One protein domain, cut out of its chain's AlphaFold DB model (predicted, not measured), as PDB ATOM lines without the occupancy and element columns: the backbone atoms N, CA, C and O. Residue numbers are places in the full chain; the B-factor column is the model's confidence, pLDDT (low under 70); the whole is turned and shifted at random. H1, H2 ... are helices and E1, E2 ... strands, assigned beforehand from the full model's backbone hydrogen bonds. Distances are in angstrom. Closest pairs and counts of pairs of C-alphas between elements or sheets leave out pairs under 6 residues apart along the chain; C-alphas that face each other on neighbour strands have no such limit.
ATOM      1  N   GLN A   9     -12.823 -32.855  18.480       96.62
ATOM      2  CA  GLN A   9     -11.945 -32.654  17.330       96.62
ATOM      3  C   GLN A   9     -11.033 -33.862  17.099       96.62
ATOM      4  O   GLN A   9     -10.275 -34.260  17.987       96.62
ATOM      5  N   ILE A  10     -11.068 -34.418  15.889       97.56
ATOM      6  CA  ILE A  10     -10.165 -35.500  15.483       97.56
ATOM      7  C   ILE A  10      -9.525 -35.215  14.128       97.56
ATOM      8  O   ILE A  10     -10.094 -34.526  13.279       97.56
ATOM      9  N   VAL A  11      -8.348 -35.795  13.911       98.38
ATOM     10  CA  VAL A  11      -7.687 -35.833  12.604       98.38
ATOM     11  C   VAL A  11      -7.618 -37.284  12.152       98.38
ATOM     12  O   VAL A  11      -7.136 -38.134  12.903       98.38
ATOM     13  N   VAL A  12      -8.090 -37.562  10.938       98.31
ATOM     14  CA  VAL A  12      -7.996 -38.881  10.308       98.31
ATOM     15  C   VAL A  12      -7.149 -38.748   9.051       98.31
ATOM     16  O   VAL A  12      -7.576 -38.135   8.074       98.31
ATOM     17  N   GLU A  13      -5.936 -39.294   9.076       97.94
ATOM     18  CA  GLU A  13      -4.973 -39.155   7.982       97.94
ATOM     19  C   GLU A  13      -4.605 -40.495   7.349       97.94
ATOM     20  O   GLU A  13      -4.468 -41.517   8.023       97.94
ATOM     21  N   VAL A  14      -4.397 -40.473   6.033       98.00
ATOM     22  CA  VAL A  14      -3.772 -41.579   5.307       98.00
ATOM     23  C   VAL A  14      -2.260 -41.362   5.342       98.00
ATOM     24  O   VAL A  14      -1.741 -40.507   4.630       98.00
ATOM     25  N   VAL A  15      -1.558 -42.140   6.166       97.62
ATOM     26  CA  VAL A  15      -0.103 -42.024   6.368       97.62
ATOM     27  C   VAL A  15       0.656 -42.598   5.180       97.62
ATOM     28  O   VAL A  15       1.639 -42.033   4.704       97.62
ATOM     29  N   SER A  16       0.217 -43.761   4.705       97.19
ATOM     30  CA  SER A  16       0.832 -44.437   3.572       97.19
ATOM     31  C   SER A  16      -0.173 -45.321   2.852       97.19
ATOM     32  O   SER A  16      -1.126 -45.832   3.441       97.19
ATOM     33  N   VAL A  17       0.062 -45.510   1.558       97.31
ATOM     34  CA  VAL A  17      -0.685 -46.436   0.711       97.31
ATOM     35  C   VAL A  17       0.326 -47.321   0.009       97.31
ATOM     36  O   VAL A  17       1.326 -46.834  -0.515       97.31
ATOM     37  N   LYS A  18       0.075 -48.630   0.013       95.75
ATOM     38  CA  LYS A  18       0.996 -49.628  -0.544       95.75
ATOM     39  C   LYS A  18       1.260 -49.429  -2.039       95.75
ATOM     40  O   LYS A  18       2.366 -49.686  -2.501       95.75
ATOM     41  N   ASP A  19       0.247 -48.978  -2.775       94.31
ATOM     42  CA  ASP A  19       0.326 -48.666  -4.199       94.31
ATOM     43  C   ASP A  19      -0.315 -47.302  -4.479       94.31
ATOM     44  O   ASP A  19      -1.518 -47.110  -4.304       94.31
ATOM     45  N   MET A  20       0.505 -46.349  -4.922       96.94
ATOM     46  CA  MET A  20       0.069 -44.998  -5.287       96.94
ATOM     47  C   MET A  20      -0.507 -44.923  -6.707       96.94
ATOM     48  O   MET A  20      -1.017 -43.870  -7.102       96.94
ATOM     49  N   LYS A  21      -0.423 -46.016  -7.480       97.38
ATOM     50  CA  LYS A  21      -0.966 -46.140  -8.835       97.38
ATOM     51  C   LYS A  21      -1.945 -47.317  -8.989       97.38
ATOM     52  O   LYS A  21      -1.774 -48.130  -9.899       97.38
ATOM     53  N   PRO A  22      -2.973 -47.434  -8.133       96.38
ATOM     54  CA  PRO A  22      -3.801 -48.624  -8.118       96.38
ATOM     55  C   PRO A  22      -4.734 -48.680  -9.336       96.38
ATOM     56  O   PRO A  22      -5.291 -47.665  -9.770       96.38
ATOM     57  N   ALA A  23      -4.930 -49.883  -9.878       95.00
ATOM     58  CA  ALA A  23      -5.886 -50.117 -10.957       95.00
ATOM     59  C   ALA A  23      -7.344 -50.062 -10.471       95.00
ATOM     60  O   ALA A  23      -7.643 -50.423  -9.333       95.00
ATOM     61  N   LEU A  24      -8.275 -49.676 -11.347       93.19
ATOM     62  CA  LEU A  24      -9.713 -49.774 -11.067       93.19
ATOM     63  C   LEU A  24     -10.096 -51.198 -10.613       93.19
ATOM     64  O   LEU A  24      -9.667 -52.203 -11.182       93.19
ATOM     65  N   GLY A  25     -10.904 -51.298  -9.560       91.94
ATOM     66  CA  GLY A  25     -11.346 -52.554  -8.950       91.94
ATOM     67  C   GLY A  25     -10.282 -53.305  -8.139       91.94
ATOM     68  O   GLY A  25     -10.611 -54.333  -7.537       91.94
ATOM     69  N   SER A  26      -9.030 -52.831  -8.093       94.62
ATOM     70  CA  SER A  26      -7.973 -53.482  -7.315       94.62
ATOM     71  C   SER A  26      -8.193 -53.309  -5.809       94.62
ATOM     72  O   SER A  26      -8.819 -52.347  -5.358       94.62
ATOM     73  N   LYS A  27      -7.674 -54.263  -5.026       96.94
ATOM     74  CA  LYS A  27      -7.540 -54.124  -3.572       96.94
ATOM     75  C   LYS A  27      -6.318 -53.258  -3.267       96.94
ATOM     76  O   LYS A  27      -5.236 -53.516  -3.791       96.94
ATOM     77  N   VAL A  28      -6.482 -52.318  -2.348       97.19
ATOM     78  CA  VAL A  28      -5.430 -51.440  -1.837       97.19
ATOM     79  C   VAL A  28      -5.353 -51.566  -0.319       97.19
ATOM     80  O   VAL A  28      -6.365 -51.760   0.352       97.19
ATOM     81  N   GLU A  29      -4.135 -51.480   0.209       98.00
ATOM     82  CA  GLU A  29      -3.844 -51.454   1.644       98.00
ATOM     83  C   GLU A  29      -3.244 -50.093   2.002       98.00
ATOM     84  O   GLU A  29      -2.357 -49.599   1.298       98.00
ATOM     85  N   ALA A  30      -3.726 -49.498   3.091       98.06
ATOM     86  CA  ALA A  30      -3.252 -48.218   3.598       98.06
ATOM     87  C   ALA A  30      -3.060 -48.261   5.114       98.06
ATOM     88  O   ALA A  30      -3.787 -48.955   5.825       98.06
ATOM     89  N   VAL A  31      -2.092 -47.488   5.602       98.25
ATOM     90  CA  VAL A  31      -1.961 -47.178   7.025       98.25
ATOM     91  C   VAL A  31      -2.690 -45.868   7.281       98.25
ATOM     92  O   VAL A  31      -2.364 -44.844   6.680       98.25
ATOM     93  N   VAL A  32      -3.674 -45.912   8.172       97.88
ATOM     94  CA  VAL A  32      -4.463 -44.752   8.592       97.88
ATOM     95  C   VAL A  32      -4.164 -44.443  10.047       97.88
ATOM     96  O   VAL A  32      -3.985 -45.356  10.855       97.88
ATOM     97  N   GLN A  33      -4.122 -43.158  10.378       98.25
ATOM     98  CA  GLN A  33      -4.024 -42.680  11.747       98.25
ATOM     99  C   GLN A  33      -5.275 -41.911  12.145       98.25
ATOM    100  O   GLN A  33      -5.760 -41.075  11.390       98.25
ATOM    101  N   LEU A  34      -5.764 -42.183  13.353       98.38
ATOM    102  CA  LEU A  34      -6.773 -41.375  14.030       98.38
ATOM    103  C   LEU A  34      -6.104 -40.709  15.228       98.38
ATOM    104  O   LEU A  34      -5.648 -41.389  16.149       98.38
ATOM    105  N   LYS A  35      -6.041 -39.381  15.207       98.44
ATOM    106  CA  LYS A  35      -5.490 -38.556  16.280       98.44
ATOM    107  C   LYS A  35      -6.603 -37.803  16.992       98.44
ATOM    108  O   LYS A  35      -7.425 -37.152  16.349       98.44
ATOM    109  N   ASN A  36      -6.575 -37.830  18.320       98.25
ATOM    110  CA  ASN A  36      -7.382 -36.933  19.130       98.25
ATOM    111  C   ASN A  36      -6.702 -35.555  19.178       98.25
ATOM    112  O   ASN A  36      -5.645 -35.398  19.794       98.25
ATOM    113  N   SER A  37      -7.277 -34.570  18.490       97.69
ATOM    114  CA  SER A  37      -6.802 -33.181  18.511       97.69
ATOM    115  C   SER A  37      -7.592 -32.305  19.482       97.69
ATOM    116  O   SER A  37      -7.313 -31.114  19.588       97.69
ATOM    117  N   ASP A  38      -8.574 -32.881  20.172       96.62
ATOM    118  CA  ASP A  38      -9.326 -32.216  21.220       96.62
ATOM    119  C   ASP A  38      -8.520 -32.139  22.527       96.62
ATOM    120  O   ASP A  38      -7.488 -32.787  22.713       96.62
ATOM    121  N   SER A  39      -9.026 -31.337  23.460       95.44
ATOM    122  CA  SER A  39      -8.531 -31.234  24.835       95.44
ATOM    123  C   SER A  39      -9.113 -32.297  25.769       95.44
ATOM    124  O   SER A  39      -8.608 -32.477  26.876       95.44
ATOM    125  N   GLN A  40     -10.173 -32.987  25.343       95.25
ATOM    126  CA  GLN A  40     -10.832 -34.052  26.094       95.25
ATOM    127  C   GLN A  40     -10.502 -35.430  25.506       95.25
ATOM    128  O   GLN A  40     -10.316 -35.548  24.293       95.25
ATOM    129  N   PRO A  41     -10.450 -36.494  26.325       95.12
ATOM    130  CA  PRO A  41     -10.311 -37.848  25.809       95.12
ATOM    131  C   PRO A  41     -11.522 -38.236  24.952       95.12
ATOM    132  O   PRO A  41     -12.648 -37.787  25.182       95.12
ATOM    133  N   ILE A  42     -11.283 -39.118  23.985       95.00
ATOM    134  CA  ILE A  42     -12.334 -39.736  23.174       95.00
ATOM    135  C   ILE A  42     -12.315 -41.248  23.359       95.00
ATOM    136  O   ILE A  42     -11.265 -41.834  23.626       95.00
ATOM    137  N   GLN A  43     -13.474 -41.874  23.191       94.06
ATOM    138  CA  GLN A  43     -13.622 -43.324  23.191       94.06
ATOM    139  C   GLN A  43     -14.144 -43.783  21.838       94.06
ATOM    140  O   GLN A  43     -15.082 -43.188  21.309       94.06
ATOM    141  N   ILE A  44     -13.526 -44.829  21.293       95.38
ATOM    142  CA  ILE A  44     -13.938 -45.456  20.036       95.38
ATOM    143  C   ILE A  44     -14.090 -46.977  20.209       95.38
ATOM    144  O   ILE A  44     -13.398 -47.572  21.046       95.38
ATOM    145  N   PRO A  45     -14.949 -47.630  19.407       95.88
ATOM    146  CA  PRO A  45     -14.955 -49.078  19.242       95.88
ATOM    147  C   PRO A  45     -13.585 -49.644  18.867       95.88
ATOM    148  O   PRO A  45     -12.911 -49.110  17.987       95.88
ATOM    149  N   TRP A  46     -13.191 -50.746  19.508       95.56
ATOM    150  CA  TRP A  46     -11.890 -51.392  19.293       95.56
ATOM    151  C   TRP A  46     -11.935 -52.927  19.256       95.56
ATOM    152  O   TRP A  46     -10.928 -53.578  18.979       95.56
ATOM    153  N   GLY A  47     -13.093 -53.540  19.511       94.44
ATOM    154  CA  GLY A  47     -13.266 -54.986  19.402       94.44
ATOM    155  C   GLY A  47     -13.482 -55.439  17.958       94.44
ATOM    156  O   GLY A  47     -14.348 -54.915  17.270       94.44
ATOM    157  N   THR A  48     -12.746 -56.449  17.493       92.81
ATOM    158  CA  THR A  48     -12.972 -57.079  16.173       92.81
ATOM    159  C   THR A  48     -13.940 -58.263  16.229       92.81
ATOM    160  O   THR A  48     -14.416 -58.726  15.194       92.81
ATOM    161  N   ASP A  49     -14.234 -58.766  17.430       92.38
ATOM    162  CA  ASP A  49     -15.149 -59.883  17.650       92.38
ATOM    163  C   ASP A  49     -16.585 -59.379  17.817       92.38
ATOM    164  O   ASP A  49     -16.926 -58.723  18.802       92.38
ATOM    165  N   GLN A  50     -17.452 -59.725  16.870       90.12
ATOM    166  CA  GLN A  50     -18.853 -59.315  16.892       90.12
ATOM    167  C   GLN A  50     -19.634 -59.909  18.081       90.12
ATOM    168  O   GLN A  50     -20.643 -59.339  18.495       90.12
ATOM    169  N   ARG A  51     -19.151 -60.996  18.704       90.94
ATOM    170  CA  ARG A  51     -19.782 -61.605  19.894       90.94
ATOM    171  C   ARG A  51     -19.802 -60.673  21.111       90.94
ATOM    172  O   ARG A  51     -20.617 -60.863  22.011       90.94
ATOM    173  N   ILE A  52     -18.969 -59.628  21.115       90.75
ATOM    174  CA  ILE A  52     -18.968 -58.560  22.133       90.75
ATOM    175  C   ILE A  52     -20.341 -57.881  22.247       90.75
ATOM    176  O   ILE A  52     -20.699 -57.390  23.318       90.75
ATOM    177  N   ILE A  53     -21.129 -57.869  21.167       90.38
ATOM    178  CA  ILE A  53     -22.465 -57.265  21.150       90.38
ATOM    179  C   ILE A  53     -23.400 -57.951  22.154       90.38
ATOM    180  O   ILE A  53     -24.191 -57.276  22.803       90.38
ATOM    181  N   GLU A  54     -23.305 -59.267  22.327       90.38
ATOM    182  CA  GLU A  54     -24.226 -60.035  23.180       90.38
ATOM    183  C   GLU A  54     -23.694 -60.224  24.606       90.38
ATOM    184  O   GLU A  54     -24.452 -60.464  25.547       90.38
ATOM    185  N   GLN A  55     -22.379 -60.103  24.789       89.69
ATOM    186  CA  GLN A  55     -21.719 -60.436  26.042       89.69
ATOM    187  C   GLN A  55     -22.149 -59.518  27.196       89.69
ATOM    188  O   GLN A  55     -22.026 -58.296  27.134       89.69
ATOM    189  N   GLY A  56     -22.619 -60.132  28.286       80.81
ATOM    190  CA  GLY A  56     -23.031 -59.422  29.501       80.81
ATOM    191  C   GLY A  56     -24.350 -58.653  29.370       80.81
ATOM    192  O   GLY A  56     -24.728 -57.953  30.309       80.81
ATOM    193  N   GLN A  57     -25.054 -58.786  28.241       91.31
ATOM    194  CA  GLN A  57     -26.342 -58.140  27.988       91.31
ATOM    195  C   GLN A  57     -27.487 -59.144  28.120       91.31
ATOM    196  O   GLN A  57     -27.286 -60.359  28.068       91.31
ATOM    197  N   LYS A  58     -28.715 -58.643  28.268       85.19
ATOM    198  CA  LYS A  58     -29.892 -59.500  28.120       85.19
ATOM    199  C   LYS A  58     -30.143 -59.739  26.633       85.19
ATOM    200  O   LYS A  58     -30.089 -58.798  25.846       85.19
ATOM    201  N   GLN A  59     -30.450 -60.976  26.249       82.94
ATOM    202  CA  GLN A  59     -30.671 -61.333  24.840       82.94
ATOM    203  C   GLN A  59     -31.859 -60.596  24.201       82.94
ATOM    204  O   GLN A  59     -31.894 -60.422  22.988       82.94
ATOM    205  N   ASP A  60     -32.813 -60.135  25.008       88.12
ATOM    206  CA  ASP A  60     -33.970 -59.347  24.587       88.12
ATOM    207  C   ASP A  60     -33.693 -57.832  24.532       88.12
ATOM    208  O   ASP A  60     -34.587 -57.053  24.205       88.12
ATOM    209  N   SER A  61     -32.475 -57.386  24.858       89.88
ATOM    210  CA  SER A  61     -32.108 -55.972  24.905       89.88
ATOM    211  C   SER A  61     -30.600 -55.774  24.732       89.88
ATOM    212  O   SER A  61     -29.846 -55.747  25.708       89.88
ATOM    213  N   LEU A  62     -30.176 -55.539  23.494       92.31
ATOM    214  CA  LEU A  62     -28.790 -55.299  23.109       92.31
ATOM    215  C   LEU A  62     -28.544 -53.814  22.833       92.31
ATOM    216  O   LEU A  62     -29.331 -53.161  22.148       92.31
ATOM    217  N   GLN A  63     -27.417 -53.295  23.313       92.56
ATOM    218  CA  GLN A  63     -26.898 -51.966  22.993       92.56
ATOM    219  C   GLN A  63     -25.395 -52.057  22.726       92.56
ATOM    220  O   GLN A  63     -24.646 -52.601  23.536       92.56
ATOM    221  N   TRP A  64     -24.939 -51.513  21.604       94.31
ATOM    222  CA  TRP A  64     -23.524 -51.525  21.237       94.31
ATOM    223  C   TRP A  64     -23.196 -50.340  20.335       94.31
ATOM    224  O   TRP A  64     -24.091 -49.691  19.793       94.31
ATOM    225  N   GLU A  65     -21.913 -50.067  20.153       94.81
ATOM    226  CA  GLU A  65     -21.453 -49.148  19.119       94.81
ATOM    227  C   GLU A  65     -20.638 -49.913  18.085       94.81
ATOM    228  O   GLU A  65     -20.074 -50.978  18.356       94.81
ATOM    229  N   ALA A  66     -20.598 -49.376  16.875       95.19
ATOM    230  CA  ALA A  66     -19.747 -49.871  15.817       95.19
ATOM    231  C   ALA A  66     -19.021 -48.708  15.149       95.19
ATOM    232  O   ALA A  66     -19.594 -47.627  15.020       95.19
ATOM    233  N   GLY A  67     -17.782 -48.923  14.716       95.31
ATOM    234  CA  GLY A  67     -17.014 -47.911  13.998       95.31
ATOM    235  C   GLY A  67     -16.123 -48.498  12.916       95.31
ATOM    236  O   GLY A  67     -15.773 -49.676  12.963       95.31
ATOM    237  N   THR A  68     -15.783 -47.698  11.915       96.00
ATOM    238  CA  THR A  68     -14.917 -48.115  10.812       96.00
ATOM    239  C   THR A  68     -14.207 -46.924  10.174       96.00
ATOM    240  O   THR A  68     -14.611 -45.772  10.338       96.00
ATOM    241  N   PHE A  69     -13.147 -47.222   9.425       96.31
ATOM    242  CA  PHE A  69     -12.516 -46.268   8.524       96.31
ATOM    243  C   PHE A  69     -13.142 -46.388   7.136       96.31
ATOM    244  O   PHE A  69     -13.148 -47.466   6.534       96.31
ATOM    245  N   GLU A  70     -13.622 -45.268   6.615       96.00
ATOM    246  CA  GLU A  70     -14.116 -45.146   5.249       96.00
ATOM    247  C   GLU A  70     -13.139 -44.343   4.396       96.00
ATOM    248  O   GLU A  70     -12.379 -43.513   4.895       96.00
ATOM    249  N   PHE A  71     -13.149 -44.598   3.091       97.06
ATOM    250  CA  PHE A  71     -12.233 -43.973   2.148       97.06
ATOM    251  C   PHE A  71     -12.989 -43.210   1.084       97.06
ATOM    252  O   PHE A  71     -13.974 -43.691   0.525       97.06
ATOM    253  N   VAL A  72     -12.481 -42.027   0.764       96.06
ATOM    254  CA  VAL A  72     -13.116 -41.128  -0.187       96.06
ATOM    255  C   VAL A  72     -12.094 -40.657  -1.206       96.06
ATOM    256  O   VAL A  72     -11.028 -40.158  -0.847       96.06
ATOM    257  N   LEU A  73     -12.442 -40.785  -2.486       96.06
ATOM    258  CA  LEU A  73     -11.729 -40.146  -3.585       96.06
ATOM    259  C   LEU A  73     -12.441 -38.867  -3.996       96.06
ATOM    260  O   LEU A  73     -13.646 -38.872  -4.244       96.06
ATOM    261  N   ARG A  74     -11.682 -37.778  -4.119       94.94
ATOM    262  CA  ARG A  74     -12.167 -36.477  -4.588       94.94
ATOM    263  C   ARG A  74     -11.381 -36.010  -5.809       94.94
ATOM    264  O   ARG A  74     -10.154 -36.115  -5.851       94.94
ATOM    265  N   LYS A  75     -12.085 -35.482  -6.810       90.25
ATOM    266  CA  LYS A  75     -11.506 -34.868  -8.011       90.25
ATOM    267  C   LYS A  75     -12.237 -33.566  -8.325       90.25
ATOM    268  O   LYS A  75     -13.433 -33.549  -8.618       90.25
ATOM    269  N   GLY A  76     -11.508 -32.454  -8.258       82.00
ATOM    270  CA  GLY A  76     -12.084 -31.119  -8.433       82.00
ATOM    271  C   GLY A  76     -13.178 -30.796  -7.404       82.00
ATOM    272  O   GLY A  76     -13.210 -31.361  -6.316       82.00
ATOM    273  N   LYS A  77     -14.078 -29.867  -7.749       73.69
ATOM    274  CA  LYS A  77     -15.091 -29.315  -6.827       73.69
ATOM    275  C   LYS A  77     -16.397 -30.120  -6.710       73.69
ATOM    276  O   LYS A  77     -17.303 -29.660  -6.029       73.69
ATOM    277  N   GLY A  78     -16.531 -31.276  -7.362       74.56
ATOM    278  CA  GLY A  78     -17.829 -31.971  -7.385       74.56
ATOM    279  C   GLY A  78     -17.803 -33.481  -7.586       74.56
ATOM    280  O   GLY A  78     -18.838 -34.116  -7.425       74.56
ATOM    281  N   GLN A  79     -16.657 -34.079  -7.917       87.00
ATOM    282  CA  GLN A  79     -16.581 -35.524  -8.092       87.00
ATOM    283  C   GLN A  79     -16.049 -36.158  -6.809       87.00
ATOM    284  O   GLN A  79     -14.870 -36.017  -6.485       87.00
ATOM    285  N   GLN A  80     -16.933 -36.846  -6.090       91.81
ATOM    286  CA  GLN A  80     -16.611 -37.615  -4.895       91.81
ATOM    287  C   GLN A  80     -17.086 -39.059  -5.069       91.81
ATOM    288  O   GLN A  80     -18.198 -39.290  -5.544       91.81
ATOM    289  N   VAL A  81     -16.252 -40.018  -4.672       93.19
ATOM    290  CA  VAL A  81     -16.572 -41.450  -4.674       93.19
ATOM    291  C   VAL A  81     -16.196 -42.024  -3.312       93.19
ATOM    292  O   VAL A  81     -15.033 -41.929  -2.917       93.19
ATOM    293  N   ARG A  82     -17.168 -42.603  -2.593       94.56
ATOM    294  CA  ARG A  82     -16.884 -43.446  -1.421       94.56
ATOM    295  C   ARG A  82     -16.426 -44.806  -1.919       94.56
ATOM    296  O   ARG A  82     -17.059 -45.389  -2.795       94.56
ATOM    297  N   LEU A  83     -15.295 -45.267  -1.409       95.25
ATOM    298  CA  LEU A  83     -14.699 -46.527  -1.815       95.25
ATOM    299  C   LEU A  83     -15.226 -47.674  -0.966       95.25
ATOM    300  O   LEU A  83     -15.407 -47.544   0.244       95.25
ATOM    301  N   LYS A  84     -15.383 -48.834  -1.596       94.50
ATOM    302  CA  LYS A  84     -15.759 -50.067  -0.910       94.50
ATOM    303  C   LYS A  84     -14.700 -50.474   0.117       94.50
ATOM    304  O   LYS A  84     -13.598 -50.894  -0.253       94.50
ATOM    305  N   SER A  85     -15.054 -50.410   1.399       93.88
ATOM    306  CA  SER A  85     -14.207 -50.927   2.476       93.88
ATOM    307  C   SER A  85     -14.174 -52.458   2.458       93.88
ATOM    308  O   SER A  85     -15.179 -53.122   2.196       93.88
ATOM    309  N   LEU A  86     -12.997 -53.026   2.711       94.62
ATOM    310  CA  LEU A  86     -12.789 -54.460   2.934       94.62
ATOM    311  C   LEU A  86     -12.409 -54.766   4.385       94.62
ATOM    312  O   LEU A  86     -12.200 -55.928   4.733       94.62
ATOM    313  N   THR A  87     -12.283 -53.736   5.218       91.00
ATOM    314  CA  THR A  87     -12.024 -53.883   6.645       91.00
ATOM    315  C   THR A  87     -13.354 -53.960   7.388       91.00
ATOM    316  O   THR A  87     -14.240 -53.132   7.186       91.00
ATOM    317  N   SER A  88     -13.493 -54.978   8.238       91.06
ATOM    318  CA  SER A  88     -14.672 -55.160   9.085       91.06
ATOM    319  C   SER A  88     -14.849 -54.005  10.065       91.06
ATOM    320  O   SER A  88     -13.884 -53.365  10.481       91.06
ATOM    321  N   TRP A  89     -16.096 -53.787  10.477       94.81
ATOM    322  CA  TRP A  89     -16.420 -52.850  11.541       94.81
ATOM    323  C   TRP A  89     -15.814 -53.308  12.872       94.81
ATOM    324  O   TRP A  89     -15.765 -54.499  13.178       94.81
ATOM    325  N   LEU A  90     -15.373 -52.337  13.663       96.38
ATOM    326  CA  LEU A  90     -15.032 -52.498  15.068       96.38
ATOM    327  C   LEU A  90     -16.299 -52.357  15.907       96.38
ATOM    328  O   LEU A  90     -17.220 -51.637  15.527       96.38
ATOM    329  N   HIS A  91     -16.333 -53.017  17.057       96.12
ATOM    330  CA  HIS A  91     -17.482 -53.088  17.949       96.12
ATOM    331  C   HIS A  91     -17.083 -52.749  19.384       96.12
ATOM    332  O   HIS A  91     -16.002 -53.126  19.843       96.12
ATOM    333  N   SER A  92     -17.975 -52.072  20.104       95.75
ATOM    334  CA  SER A  92     -17.868 -51.873  21.550       95.75
ATOM    335  C   SER A  92     -19.183 -52.129  22.266       95.75
ATOM    336  O   SER A  92     -20.272 -51.910  21.735       95.75
ATOM    337  N   SER A  93     -19.073 -52.549  23.521       93.88
ATOM    338  CA  SER A  93     -20.181 -52.626  24.465       93.88
ATOM    339  C   SER A  93     -19.739 -52.094  25.822       93.88
ATOM    340  O   SER A  93     -18.643 -52.400  26.292       93.88
ATOM    341  N   LYS A  94     -20.628 -51.362  26.504       91.06
ATOM    342  CA  LYS A  94     -20.395 -50.892  27.881       91.06
ATOM    343  C   LYS A  94     -20.184 -52.037  28.881       91.06
ATOM    344  O   LYS A  94     -19.631 -51.820  29.952       91.06
ATOM    345  N   PHE A  95     -20.636 -53.246  28.539       91.88
ATOM    346  CA  PHE A  95     -20.495 -54.444  29.369       91.88
ATOM    347  C   PHE A  95     -19.160 -55.170  29.154       91.88
ATOM    348  O   PHE A  95     -18.817 -56.063  29.925       91.88
ATOM    349  N   VAL A  96     -18.385 -54.775  28.137       93.94
ATOM    350  CA  VAL A  96     -17.063 -55.333  27.829       93.94
ATOM    351  C   VAL A  96     -16.067 -54.176  27.685       93.94
ATOM    352  O   VAL A  96     -15.784 -53.752  26.567       93.94
ATOM    353  N   PRO A  97     -15.512 -53.633  28.784       91.94
ATOM    354  CA  PRO A  97     -14.671 -52.430  28.728       91.94
ATOM    355  C   PRO A  97     -13.448 -52.550  27.807       91.94
ATOM    356  O   PRO A  97     -13.052 -51.577  27.175       91.94
ATOM    357  N   SER A  98     -12.881 -53.753  27.661       93.75
ATOM    358  CA  SER A  98     -11.759 -54.024  26.748       93.75
ATOM    359  C   SER A  98     -12.105 -53.881  25.259       93.75
ATOM    360  O   SER A  98     -11.205 -53.897  24.424       93.75
ATOM    361  N   SER A  99     -13.388 -53.742  24.915       95.69
ATOM    362  CA  SER A  99     -13.858 -53.483  23.549       95.69
ATOM    363  C   SER A  99     -13.814 -52.005  23.152       95.69
ATOM    364  O   SER A  99     -14.131 -51.669  22.011       95.69
ATOM    365  N   GLN A 100     -13.434 -51.119  24.075       95.81
ATOM    366  CA  GLN A 100     -13.297 -49.685  23.848       95.81
ATOM    367  C   GLN A 100     -11.828 -49.275  23.929       95.81
ATOM    368  O   GLN A 100     -11.091 -49.715  24.811       95.81
ATOM    369  N   LEU A 101     -11.417 -48.373  23.042       96.44
ATOM    370  CA  LEU A 101     -10.131 -47.694  23.130       96.44
ATOM    371  C   LEU A 101     -10.360 -46.244  23.544       96.44
ATOM    372  O   LEU A 101     -11.088 -45.511  22.877       96.44
ATOM    373  N   THR A 102      -9.706 -45.825  24.628       96.69
ATOM    374  CA  THR A 102      -9.636 -44.409  25.007       96.69
ATOM    375  C   THR A 102      -8.384 -43.783  24.404       96.69
ATOM    376  O   THR A 102      -7.279 -44.257  24.660       96.69
ATOM    377  N   ILE A 103      -8.549 -42.703  23.642       97.56
ATOM    378  CA  ILE A 103      -7.454 -41.935  23.040       97.56
ATOM    379  C   ILE A 103      -7.362 -40.598  23.774       97.56
ATOM    380  O   ILE A 103      -8.276 -39.771  23.704       97.56
ATOM    381  N   GLN A 104      -6.268 -40.393  24.508       98.19
ATOM    382  CA  GLN A 104      -6.051 -39.164  25.277       98.19
ATOM    383  C   GLN A 104      -5.767 -37.965  24.357       98.19
ATOM    384  O   GLN A 104      -5.379 -38.164  23.202       98.19
ATOM    385  N   PRO A 105      -5.919 -36.721  24.845       98.38
ATOM    386  CA  PRO A 105      -5.551 -35.524  24.094       98.38
ATOM    387  C   PRO A 105      -4.142 -35.616  23.498       98.38
ATOM    388  O   PRO A 105      -3.175 -35.939  24.189       98.38
ATOM    389  N   GLY A 106      -4.026 -35.366  22.194       98.00
ATOM    390  CA  GLY A 106      -2.768 -35.434  21.453       98.00
ATOM    391  C   GLY A 106      -2.289 -36.847  21.095       98.00
ATOM    392  O   GLY A 106      -1.369 -36.963  20.282       98.00
ATOM    393  N   GLN A 107      -2.898 -37.907  21.638       98.50
ATOM    394  CA  GLN A 107      -2.575 -39.282  21.260       98.50
ATOM    395  C   GLN A 107      -3.168 -39.646  19.899       98.50
ATOM    396  O   GLN A 107      -4.154 -39.069  19.432       98.50
ATOM    397  N   LEU A 108      -2.551 -40.648  19.276       97.69
ATOM    398  CA  LEU A 108      -2.995 -41.226  18.020       97.69
ATOM    399  C   LEU A 108      -2.997 -42.747  18.090       97.69
ATOM    400  O   LEU A 108      -2.261 -43.353  18.870       97.69
ATOM    401  N   VAL A 109      -3.796 -43.346  17.219       97.62
ATOM    402  CA  VAL A 109      -3.798 -44.777  16.943       97.62
ATOM    403  C   VAL A 109      -3.601 -45.003  15.449       97.62
ATOM    404  O   VAL A 109      -4.059 -44.206  14.636       97.62
ATOM    405  N   SER A 110      -2.888 -46.072  15.088       97.19
ATOM    406  CA  SER A 110      -2.655 -46.471  13.695       97.19
ATOM    407  C   SER A 110      -3.386 -47.774  13.380       97.19
ATOM    408  O   SER A 110      -3.390 -48.689  14.203       97.19
ATOM    409  N   ALA A 111      -3.952 -47.881  12.180       95.81
ATOM    410  CA  ALA A 111      -4.606 -49.084  11.682       95.81
ATOM    411  C   ALA A 111      -4.160 -49.399  10.249       95.81
ATOM    412  O   ALA A 111      -4.052 -48.504   9.409       95.81
ATOM    413  N   LEU A 112      -3.925 -50.684   9.963       96.56
ATOM    414  CA  LEU A 112      -3.786 -51.186   8.597       96.56
ATOM    415  C   LEU A 112      -5.173 -51.555   8.077       96.56
ATOM    416  O   LEU A 112      -5.843 -52.425   8.633       96.56
ATOM    417  N   VAL A 113      -5.592 -50.907   7.000       96.94
ATOM    418  CA  VAL A 113      -6.940 -51.035   6.451       96.94
ATOM    419  C   VAL A 113      -6.891 -51.354   4.965       96.94
ATOM    420  O   VAL A 113      -5.946 -51.003   4.257       96.94
ATOM    421  N   SER A 114      -7.901 -52.081   4.500       97.31
ATOM    422  CA  SER A 114      -8.027 -52.535   3.119       97.31
ATOM    423  C   SER A 114      -9.301 -51.985   2.495       97.31
ATOM    424  O   SER A 114     -10.363 -52.026   3.110       97.31
ATOM    425  N   PHE A 115      -9.218 -51.543   1.246       96.69
ATOM    426  CA  PHE A 115     -10.363 -51.075   0.463       96.69
ATOM    427  C   PHE A 115     -10.185 -51.444  -1.013       96.69
ATOM    428  O   PHE A 115      -9.107 -51.885  -1.420       96.69
ATOM    429  N   LYS A 116     -11.235 -51.301  -1.825       95.69
ATOM    430  CA  LYS A 116     -11.147 -51.451  -3.286       95.69
ATOM    431  C   LYS A 116     -11.238 -50.099  -3.978       95.69
ATOM    432  O   LYS A 116     -11.983 -49.231  -3.532       95.69
ATOM    433  N   ILE A 117     -10.544 -49.944  -5.106       94.88
ATOM    434  CA  ILE A 117     -10.741 -48.816  -6.035       94.88
ATOM    435  C   ILE A 117     -12.046 -49.032  -6.816       94.88
ATOM    436  O   ILE A 117     -12.057 -49.315  -8.010       94.88
ATOM    437  N   GLU A 118     -13.160 -48.992  -6.100       92.50
ATOM    438  CA  GLU A 118     -14.503 -49.316  -6.571       92.50
ATOM    439  C   GLU A 118     -15.503 -48.510  -5.736       92.50
ATOM    440  O   GLU A 118     -15.316 -48.393  -4.524       92.50
ATOM    441  N   ASP A 119     -16.538 -47.954  -6.373       90.31
ATOM    442  CA  ASP A 119     -17.625 -47.266  -5.667       90.31
ATOM    443  C   ASP A 119     -18.324 -48.243  -4.707       90.31
ATOM    444  O   ASP A 119     -18.651 -49.367  -5.094       90.31
ATOM    445  N   GLU A 120     -18.539 -47.816  -3.462       88.50
ATOM    446  CA  GLU A 120     -19.205 -48.595  -2.417       88.50
ATOM    447  C   GLU A 120     -20.552 -49.172  -2.874       88.50
ATOM    448  O   GLU A 120     -20.833 -50.346  -2.622       88.50
ATOM    449  N   TYR A 121     -21.361 -48.376  -3.576       80.81
ATOM    450  CA  TYR A 121     -22.728 -48.758  -3.927       80.81
ATOM    451  C   TYR A 121     -22.832 -49.428  -5.302       80.81
ATOM    452  O   TYR A 121     -23.887 -49.956  -5.641       80.81
ATOM    453  N   GLN A 122     -21.763 -49.421  -6.109       69.25
ATOM    454  CA  GLN A 122     -21.756 -49.888  -7.508       69.25
ATOM    455  C   GLN A 122     -22.818 -49.229  -8.420       69.25
ATOM    456  O   GLN A 122     -23.066 -49.710  -9.524       69.25
ATOM    457  N   ILE A 123     -23.444 -48.126  -7.990       57.34
ATOM    458  CA  ILE A 123     -24.592 -47.524  -8.694       57.34
ATOM    459  C   ILE A 123     -24.141 -46.725  -9.927       57.34
ATOM    460  O   ILE A 123     -24.950 -46.472 -10.817       57.34
ATOM    461  N   ASP A 124     -22.866 -46.327 -10.018       54.84
ATOM    462  CA  ASP A 124     -22.460 -45.327 -11.003       54.84
ATOM    463  C   ASP A 124     -21.007 -45.487 -11.497       54.84
ATOM    464  O   ASP A 124     -20.079 -45.707 -10.715       54.84
ATOM    465  N   LEU A 125     -20.771 -45.285 -12.802       64.12
ATOM    466  CA  LEU A 125     -19.437 -45.263 -13.448       64.12
ATOM    467  C   LEU A 125     -18.662 -43.964 -13.131       64.12
ATOM    468  O   LEU A 125     -17.953 -43.397 -13.969       64.12
ATOM    469  N   ARG A 126     -18.825 -43.442 -11.910       74.81
ATOM    470  CA  ARG A 126     -18.220 -42.182 -11.461       74.81
ATOM    471  C   ARG A 126     -16.718 -42.298 -11.310       74.81
ATOM    472  O   ARG A 126     -16.020 -41.304 -11.500       74.81
ATOM    473  N   LEU A 127     -16.215 -43.477 -10.964       86.25
ATOM    474  CA  LEU A 127     -14.791 -43.674 -10.771       86.25
ATOM    475  C   LEU A 127     -14.093 -43.880 -12.120       86.25
ATOM    476  O   LEU A 127     -14.383 -44.819 -12.854       86.25
ATOM    477  N   LYS A 128     -13.172 -42.971 -12.444       88.44
ATOM    478  CA  LYS A 128     -12.398 -42.959 -13.689       88.44
ATOM    479  C   LYS A 128     -10.914 -42.847 -13.386       88.44
ATOM    480  O   LYS A 128     -10.520 -42.393 -12.315       88.44
ATOM    481  N   GLU A 129     -10.106 -43.195 -14.371       92.12
ATOM    482  CA  GLU A 129      -8.655 -43.060 -14.319       92.12
ATOM    483  C   GLU A 129      -8.205 -41.599 -14.129       92.12
ATOM    484  O   GLU A 129      -8.924 -40.627 -14.418       92.12
ATOM    485  N   GLY A 130      -6.982 -41.442 -13.633       93.81
ATOM    486  CA  GLY A 130      -6.308 -40.166 -13.447       93.81
ATOM    487  C   GLY A 130      -5.969 -39.862 -11.992       93.81
ATOM    488  O   GLY A 130      -5.975 -40.728 -11.122       93.81
ATOM    489  N   GLN A 131      -5.625 -38.604 -11.734       96.12
ATOM    490  CA  GLN A 131      -5.252 -38.145 -10.398       96.12
ATOM    491  C   GLN A 131      -6.484 -37.887  -9.526       96.12
ATOM    492  O   GLN A 131      -7.441 -37.242  -9.968       96.12
ATOM    493  N   TRP A 132      -6.416 -38.363  -8.284       96.50
ATOM    494  CA  TRP A 132      -7.445 -38.216  -7.258       96.50
ATOM    495  C   TRP A 132      -6.818 -37.846  -5.918       96.50
ATOM    496  O   TRP A 132      -5.694 -38.245  -5.620       96.50
ATOM    497  N   GLN A 133      -7.570 -37.117  -5.099       97.44
ATOM    498  CA  GLN A 133      -7.263 -36.917  -3.688       97.44
ATOM    499  C   GLN A 133      -7.925 -38.033  -2.882       97.44
ATOM    500  O   GLN A 133      -9.150 -38.135  -2.882       97.44
ATOM    501  N   LEU A 134      -7.126 -38.866  -2.225       97.88
ATOM    502  CA  LEU A 134      -7.569 -39.906  -1.305       97.88
ATOM    503  C   LEU A 134      -7.526 -39.371   0.124       97.88
ATOM    504  O   LEU A 134      -6.485 -38.900   0.575       97.88
ATOM    505  N   SER A 135      -8.633 -39.501   0.841       97.75
ATOM    506  CA  SER A 135      -8.734 -39.217   2.275       97.75
ATOM    507  C   SER A 135      -9.431 -40.367   2.996       97.75
ATOM    508  O   SER A 135     -10.209 -41.098   2.377       97.75
ATOM    509  N   ALA A 136      -9.193 -40.484   4.299       97.81
ATOM    510  CA  ALA A 136      -9.907 -41.399   5.179       97.81
ATOM    511  C   ALA A 136     -10.824 -40.623   6.136       97.81
ATOM    512  O   ALA A 136     -10.499 -39.507   6.540       97.81
ATOM    513  N   GLU A 137     -11.954 -41.221   6.492       96.56
ATOM    514  CA  GLU A 137     -12.960 -40.696   7.420       96.56
ATOM    515  C   GLU A 137     -13.218 -41.743   8.514       96.56
ATOM    516  O   GLU A 137     -13.199 -42.944   8.242       96.56
ATOM    517  N   TRP A 138     -13.433 -41.306   9.757       96.25
ATOM    518  CA  TRP A 138     -13.898 -42.186  10.829       96.25
ATOM    519  C   TRP A 138     -15.421 -42.136  10.893       96.25
ATOM    520  O   TRP A 138     -16.005 -41.059  11.012       96.25
ATOM    521  N   VAL A 139     -16.070 -43.291  10.841       94.06
ATOM    522  CA  VAL A 139     -17.525 -43.402  10.967       94.06
ATOM    523  C   VAL A 139     -17.840 -44.234  12.193       94.06
ATOM    524  O   VAL A 139     -17.268 -45.303  12.382       94.06
ATOM    525  N   GLN A 140     -18.758 -43.749  13.028       94.31
ATOM    526  CA  GLN A 140     -19.210 -44.433  14.235       94.31
ATOM    527  C   GLN A 140     -20.730 -44.360  14.344       94.31
ATOM    528  O   GLN A 140     -21.352 -43.374  13.959       94.31
ATOM    529  N   VAL A 141     -21.343 -45.420  14.860       93.06
ATOM    530  CA  VAL A 141     -22.788 -45.503  15.078       93.06
ATOM    531  C   VAL A 141     -23.084 -46.225  16.384       93.06
ATOM    532  O   VAL A 141     -22.453 -47.230  16.705       93.06
ATOM    533  N   GLY A 142     -24.084 -45.749  17.118       92.62
ATOM    534  CA  GLY A 142     -24.707 -46.493  18.207       92.62
ATOM    535  C   GLY A 142     -25.888 -47.307  17.685       92.62
ATOM    536  O   GLY A 142     -26.640 -46.847  16.824       92.62
ATOM    537  N   ARG A 143     -26.074 -48.516  18.206       92.69
ATOM    538  CA  ARG A 143     -27.167 -49.417  17.833       92.69
ATOM    539  C   ARG A 143     -27.842 -49.990  19.068       92.69
ATOM    540  O   ARG A 143     -27.204 -50.235  20.091       92.69
ATOM    541  N   THR A 144     -29.144 -50.210  18.942       92.50
ATOM    542  CA  THR A 144     -29.963 -50.924  19.925       92.50
ATOM    543  C   THR A 144     -30.856 -51.933  19.226       92.50
ATOM    544  O   THR A 144     -31.310 -51.689  18.109       92.50
ATOM    545  N   SER A 145     -31.107 -53.057  19.888       91.19
ATOM    546  CA  SER A 145     -32.087 -54.059  19.480       91.19
ATOM    547  C   SER A 145     -32.835 -54.529  20.716       91.19
ATOM    548  O   SER A 145     -32.211 -54.913  21.703       91.19
ATOM    549  N   HIS A 146     -34.160 -54.480  20.670       91.31
ATOM    550  CA  HIS A 146     -35.018 -54.971  21.739       91.31
ATOM    551  C   HIS A 146     -36.020 -55.973  21.181       91.31
ATOM    552  O   HIS A 146     -36.616 -55.736  20.130       91.31
ATOM    553  N   VAL A 147     -36.221 -57.075  21.899       88.81
ATOM    554  CA  VAL A 147     -37.185 -58.119  21.556       88.81
ATOM    555  C   VAL A 147     -38.274 -58.131  22.614       88.81
ATOM    556  O   VAL A 147     -38.007 -58.354  23.791       88.81
ATOM    557  N   LYS A 148     -39.518 -57.900  22.206       88.50
ATOM    558  CA  LYS A 148     -40.677 -57.956  23.098       88.50
ATOM    559  C   LYS A 148     -41.873 -58.511  22.338       88.50
ATOM    560  O   LYS A 148     -42.098 -58.112  21.203       88.50
ATOM    561  N   ASP A 149     -42.619 -59.431  22.949       86.94
ATOM    562  CA  ASP A 149     -43.842 -60.012  22.372       86.94
ATOM    563  C   ASP A 149     -43.633 -60.528  20.927       86.94
ATOM    564  O   ASP A 149     -44.367 -60.182  20.003       86.94
ATOM    565  N   CYS A 150     -42.561 -61.307  20.716       84.50
ATOM    566  CA  CYS A 150     -42.123 -61.824  19.406       84.50
ATOM    567  C   CYS A 150     -41.847 -60.754  18.328       84.50
ATOM    568  O   CYS A 150     -41.708 -61.089  17.152       84.50
ATOM    569  N   SER A 151     -41.722 -59.485  18.717       86.19
ATOM    570  CA  SER A 151     -41.415 -58.360  17.835       86.19
ATOM    571  C   SER A 151     -40.025 -57.803  18.132       86.19
ATOM    572  O   SER A 151     -39.629 -57.688  19.291       86.19
ATOM    573  N   VAL A 152     -39.288 -57.445  17.078       87.88
ATOM    574  CA  VAL A 152     -37.952 -56.838  17.177       87.88
ATOM    575  C   VAL A 152     -38.053 -55.351  16.858       87.88
ATOM    576  O   VAL A 152     -38.513 -54.978  15.780       87.88
ATOM    577  N   SER A 153     -37.585 -54.502  17.768       89.75
ATOM    578  CA  SER A 153     -37.417 -53.066  17.539       89.75
ATOM    579  C   SER A 153     -35.936 -52.707  17.527       89.75
ATOM    580  O   SER A 153     -35.240 -52.938  18.516       89.75
ATOM    581  N   ASN A 154     -35.470 -52.109  16.430       89.62
ATOM    582  CA  ASN A 154     -34.094 -51.645  16.282       89.62
ATOM    583  C   ASN A 154     -34.039 -50.116  16.353       89.62
ATOM    584  O   ASN A 154     -34.878 -49.439  15.761       89.62
ATOM    585  N   GLY A 155     -33.036 -49.584  17.044       86.06
ATOM    586  CA  GLY A 155     -32.771 -48.150  17.139       86.06
ATOM    587  C   GLY A 155     -31.345 -47.811  16.721       86.06
ATOM    588  O   GLY A 155     -30.426 -48.619  16.894       86.06
ATOM    589  N   TYR A 156     -31.162 -46.599  16.199       85.00
ATOM    590  CA  TYR A 156     -29.884 -46.092  15.706       85.00
ATOM    591  C   TYR A 156     -29.575 -44.731  16.328       85.00
ATOM    592  O   TYR A 156     -30.437 -43.856  16.383       85.00
ATOM    593  N   PHE A 157     -28.331 -44.557  16.767       81.56
ATOM    594  CA  PHE A 157     -27.790 -43.286  17.233       81.56
ATOM    595  C   PHE A 157     -26.662 -42.873  16.297       81.56
ATOM    596  O   PHE A 157     -25.629 -43.542  16.219       81.56
ATOM    597  N   HIS A 158     -26.866 -41.776  15.582       72.38
ATOM    598  CA  HIS A 158     -25.867 -41.229  14.678       72.38
ATOM    599  C   HIS A 158     -24.825 -40.426  15.463       72.38
ATOM    600  O   HIS A 158     -25.173 -39.651  16.355       72.38
ATOM    601  N   TYR A 159     -23.545 -40.625  15.138       79.69
ATOM    602  CA  TYR A 159     -22.434 -39.826  15.674       79.69
ATOM    603  C   TYR A 159     -22.088 -38.639  14.764       79.69
ATOM    604  O   TYR A 159     -21.020 -38.053  14.919       79.69
ATOM    605  N   ASP A 160     -22.981 -38.274  13.840       68.19
ATOM    606  CA  ASP A 160     -22.739 -37.270  12.795       68.19
ATOM    607  C   ASP A 160     -22.256 -35.926  13.378       68.19
ATOM    608  O   ASP A 160     -21.333 -35.322  12.843       68.19
ATOM    609  N   ASP A 161     -22.778 -35.531  14.546       76.94
ATOM    610  CA  ASP A 161     -22.378 -34.311  15.264       76.94
ATOM    611  C   ASP A 161     -21.438 -34.571  16.458       76.94
ATOM    612  O   ASP A 161     -21.140 -33.674  17.247       76.94
ATOM    613  N   PHE A 162     -20.984 -35.810  16.656       85.00
ATOM    614  CA  PHE A 162     -20.086 -36.143  17.762       85.00
ATOM    615  C   PHE A 162     -18.640 -35.752  17.456       85.00
ATOM    616  O   PHE A 162     -17.927 -35.342  18.371       85.00
ATOM    617  N   TYR A 163     -18.203 -35.867  16.200       91.38
ATOM    618  CA  TYR A 163     -16.826 -35.587  15.795       91.38
ATOM    619  C   TYR A 163     -16.756 -34.479  14.748       91.38
ATOM    620  O   TYR A 163     -17.343 -34.587  13.675       91.38
ATOM    621  N   GLN A 164     -15.942 -33.461  15.015       94.81
ATOM    622  CA  GLN A 164     -15.474 -32.544  13.984       94.81
ATOM    623  C   GLN A 164     -14.152 -33.081  13.427       94.81
ATOM    624  O   GLN A 164     -13.128 -33.062  14.113       94.81
ATOM    625  N   GLN A 165     -14.181 -33.586  12.192       95.94
ATOM    626  CA  GLN A 165     -13.044 -34.282  11.587       95.94
ATOM    627  C   GLN A 165     -12.259 -33.380  10.635       95.94
ATOM    628  O   GLN A 165     -12.834 -32.664   9.815       95.94
ATOM    629  N   GLN A 166     -10.933 -33.456  10.709       97.56
ATOM    630  CA  GLN A 166     -10.043 -33.022   9.637       97.56
ATOM    631  C   GLN A 166      -9.541 -34.257   8.894       97.56
ATOM    632  O   GLN A 166      -9.027 -35.186   9.517       97.56
ATOM    633  N   ASN A 167      -9.649 -34.253   7.564       97.19
ATOM    634  CA  ASN A 167      -9.294 -35.399   6.726       97.19
ATOM    635  C   ASN A 167      -8.240 -34.998   5.680       97.19
ATOM    636  O   ASN A 167      -8.591 -34.801   4.510       97.19
ATOM    637  N   PRO A 168      -6.960 -34.818   6.073       97.31
ATOM    638  CA  PRO A 168      -5.884 -34.549   5.127       97.31
ATOM    639  C   PRO A 168      -5.877 -35.580   3.997       97.31
ATOM    640  O   PRO A 168      -5.981 -36.786   4.236       97.31
ATOM    641  N   SER A 169      -5.768 -35.098   2.761       96.75
ATOM    642  CA  SER A 169      -5.765 -35.954   1.581       96.75
ATOM    643  C   SER A 169      -4.371 -36.106   0.992       96.75
ATOM    644  O   SER A 169      -3.577 -35.165   0.984       96.75
ATOM    645  N   ILE A 170      -4.114 -37.269   0.405       97.31
ATOM    646  CA  ILE A 170      -2.931 -37.530  -0.413       97.31
ATOM    647  C   ILE A 170      -3.334 -37.707  -1.874       97.31
ATOM    648  O   ILE A 170      -4.442 -38.141  -2.185       97.31
ATOM    649  N   THR A 171      -2.423 -37.411  -2.796       97.31
ATOM    650  CA  THR A 171      -2.688 -37.613  -4.224       97.31
ATOM    651  C   THR A 171      -2.319 -39.031  -4.645       97.31
ATOM    652  O   THR A 171      -1.162 -39.419  -4.514       97.31
ATOM    653  N   ILE A 172      -3.270 -39.771  -5.214       97.25
ATOM    654  CA  ILE A 172      -3.031 -41.059  -5.882       97.25
ATOM    655  C   ILE A 172      -3.348 -40.956  -7.379       97.25
ATOM    656  O   ILE A 172      -4.085 -40.066  -7.813       97.25
ATOM    657  N   HIS A 173      -2.811 -41.872  -8.185       97.12
ATOM    658  CA  HIS A 173      -3.059 -41.926  -9.625       97.12
ATOM    659  C   HIS A 173      -3.744 -43.237 -10.017       97.12
ATOM    660  O   HIS A 173      -3.093 -44.252 -10.230       97.12
ATOM    661  N   VAL A 174      -5.066 -43.217 -10.124       95.44
ATOM    662  CA  VAL A 174      -5.847 -44.399 -10.500       95.44
ATOM    663  C   VAL A 174      -5.608 -44.728 -11.973       95.44
ATOM    664  O   VAL A 174      -5.780 -43.859 -12.829       95.44
ATOM    665  N   ILE A 175      -5.247 -45.975 -12.270       94.69
ATOM    666  CA  ILE A 175      -5.016 -46.462 -13.639       94.69
ATOM    667  C   ILE A 175      -6.137 -47.401 -14.090       94.69
ATOM    668  O   ILE A 175      -6.851 -47.984 -13.270       94.69
TER     669      ILE A 175
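Overview. This is residues 9 to 175 of the 188 residues of an uncharacterized protein of Acidobacteria bacterium (UniProt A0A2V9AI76). One strongly twisted, branched sheet folds back on itself, with E1, E2 and E8 crossing the long strands E4 and E9, only partly face to face. E9 runs along most of the length, with the hairpin of E9 and E10 at one end of the body and E12 at the other; the small pair E3 and E7 lies next to E6, and the tiny helix H1 packs beside E6 and E4. The printed part has 167 residues, with one named helix and 12 named strands in the order E1 E2 E3 H1 E4 E5 E6 E7 E8 E9 E10 E11 E12. The class is mostly strand; in the mixed large sheet E1 and E11 are parallel and the other neighbour pairs antiparallel. The whole is compact, with a radius of gyration of the C-alphas of 17.7 A and spans of 54 by 39 by 26 A.

Arrangement. In the branched sheet, E4, residues 61 to 75, and E9, residues 130 to 148, are antiparallel at 166 degrees, with N 66 and O 141 2.8 A apart. On the other side of E4 from E9 are E5, residues 79 to 85, and E6, residues 90 to 92. E4 and E5 form a hairpin, with N 73 and O 81 2.9 A apart; N 67 and O 90, between E4 and E6, are also 2.9 A apart. On the other side of E9 from E4 are E10, residues 151 to 158, beside 141 to 148, and E12, residues 170 to 174, beside 130 to 134. E9 and E10 form a hairpin, with N 144 and O 155 2.9 A apart; N 132 and O 172, between E9 and E12, are 2.9 A apart. E9 bends by 60 degrees at residue 133. E5 is the antiparallel neighbour of E8, residues 108 to 119, with N 116 and O 84 2.9 A apart; E8 bends by 70 degrees at residue 116. E2, residues 27 to 36, is antiparallel to E8 at 142 degrees, with N 30 and O 113 2.9 A apart. E1, residues 9 to 17, forms a hairpin with E2, with N 13 and O 33 2.9 A apart. E11, residues 163 to 166, is on the other side of E1 and parallel to it, with N 10 and O 164 3.0 A apart. The closest C-alphas of E1 and E9 are those of Val 12 and Glu 137, 6.0 A apart. E3, residues 42 to 45, and E7, residues 100 to 103, form a separate antiparallel sheet, with N 44 and O 101 3.0 A apart. The closest C-alphas of E3 and E6 are those of Pro 45 and Ser 92, 4.7 A apart. H1, residues 50 to 53, is on the branched sheet at a height of 5.3 A, over none of its strands. It is too short for a pair of O i and N i+4; its one O i to N i+3 pair is within hydrogen-bond range.

Along the chain. E9 is 53.2 A from first to last C-alpha and E4 44.2 A. E2 and E8 are each 28.5 A, E1 24.3 A, E10 23.3 A and E5 18.8 A. C-alpha 9, where E1 begins, is at (-11.945, -32.654, 17.330); C-alpha 148, where E9 ends, is at (-40.677, -57.956, 23.098); C-alpha 174, where E12 ends, is at (-5.847, -44.399, -10.500).

Size, cuts and confidence. The two C-alphas farthest apart are those of Gly 130 and Asp 149, 55.5 A. The printed part has no cut, and no link is long. The mean pLDDT of the printed part is 92.3; residues 122 to 125, between E8 and E9, and residue 160, between E10 and E11, are under 70.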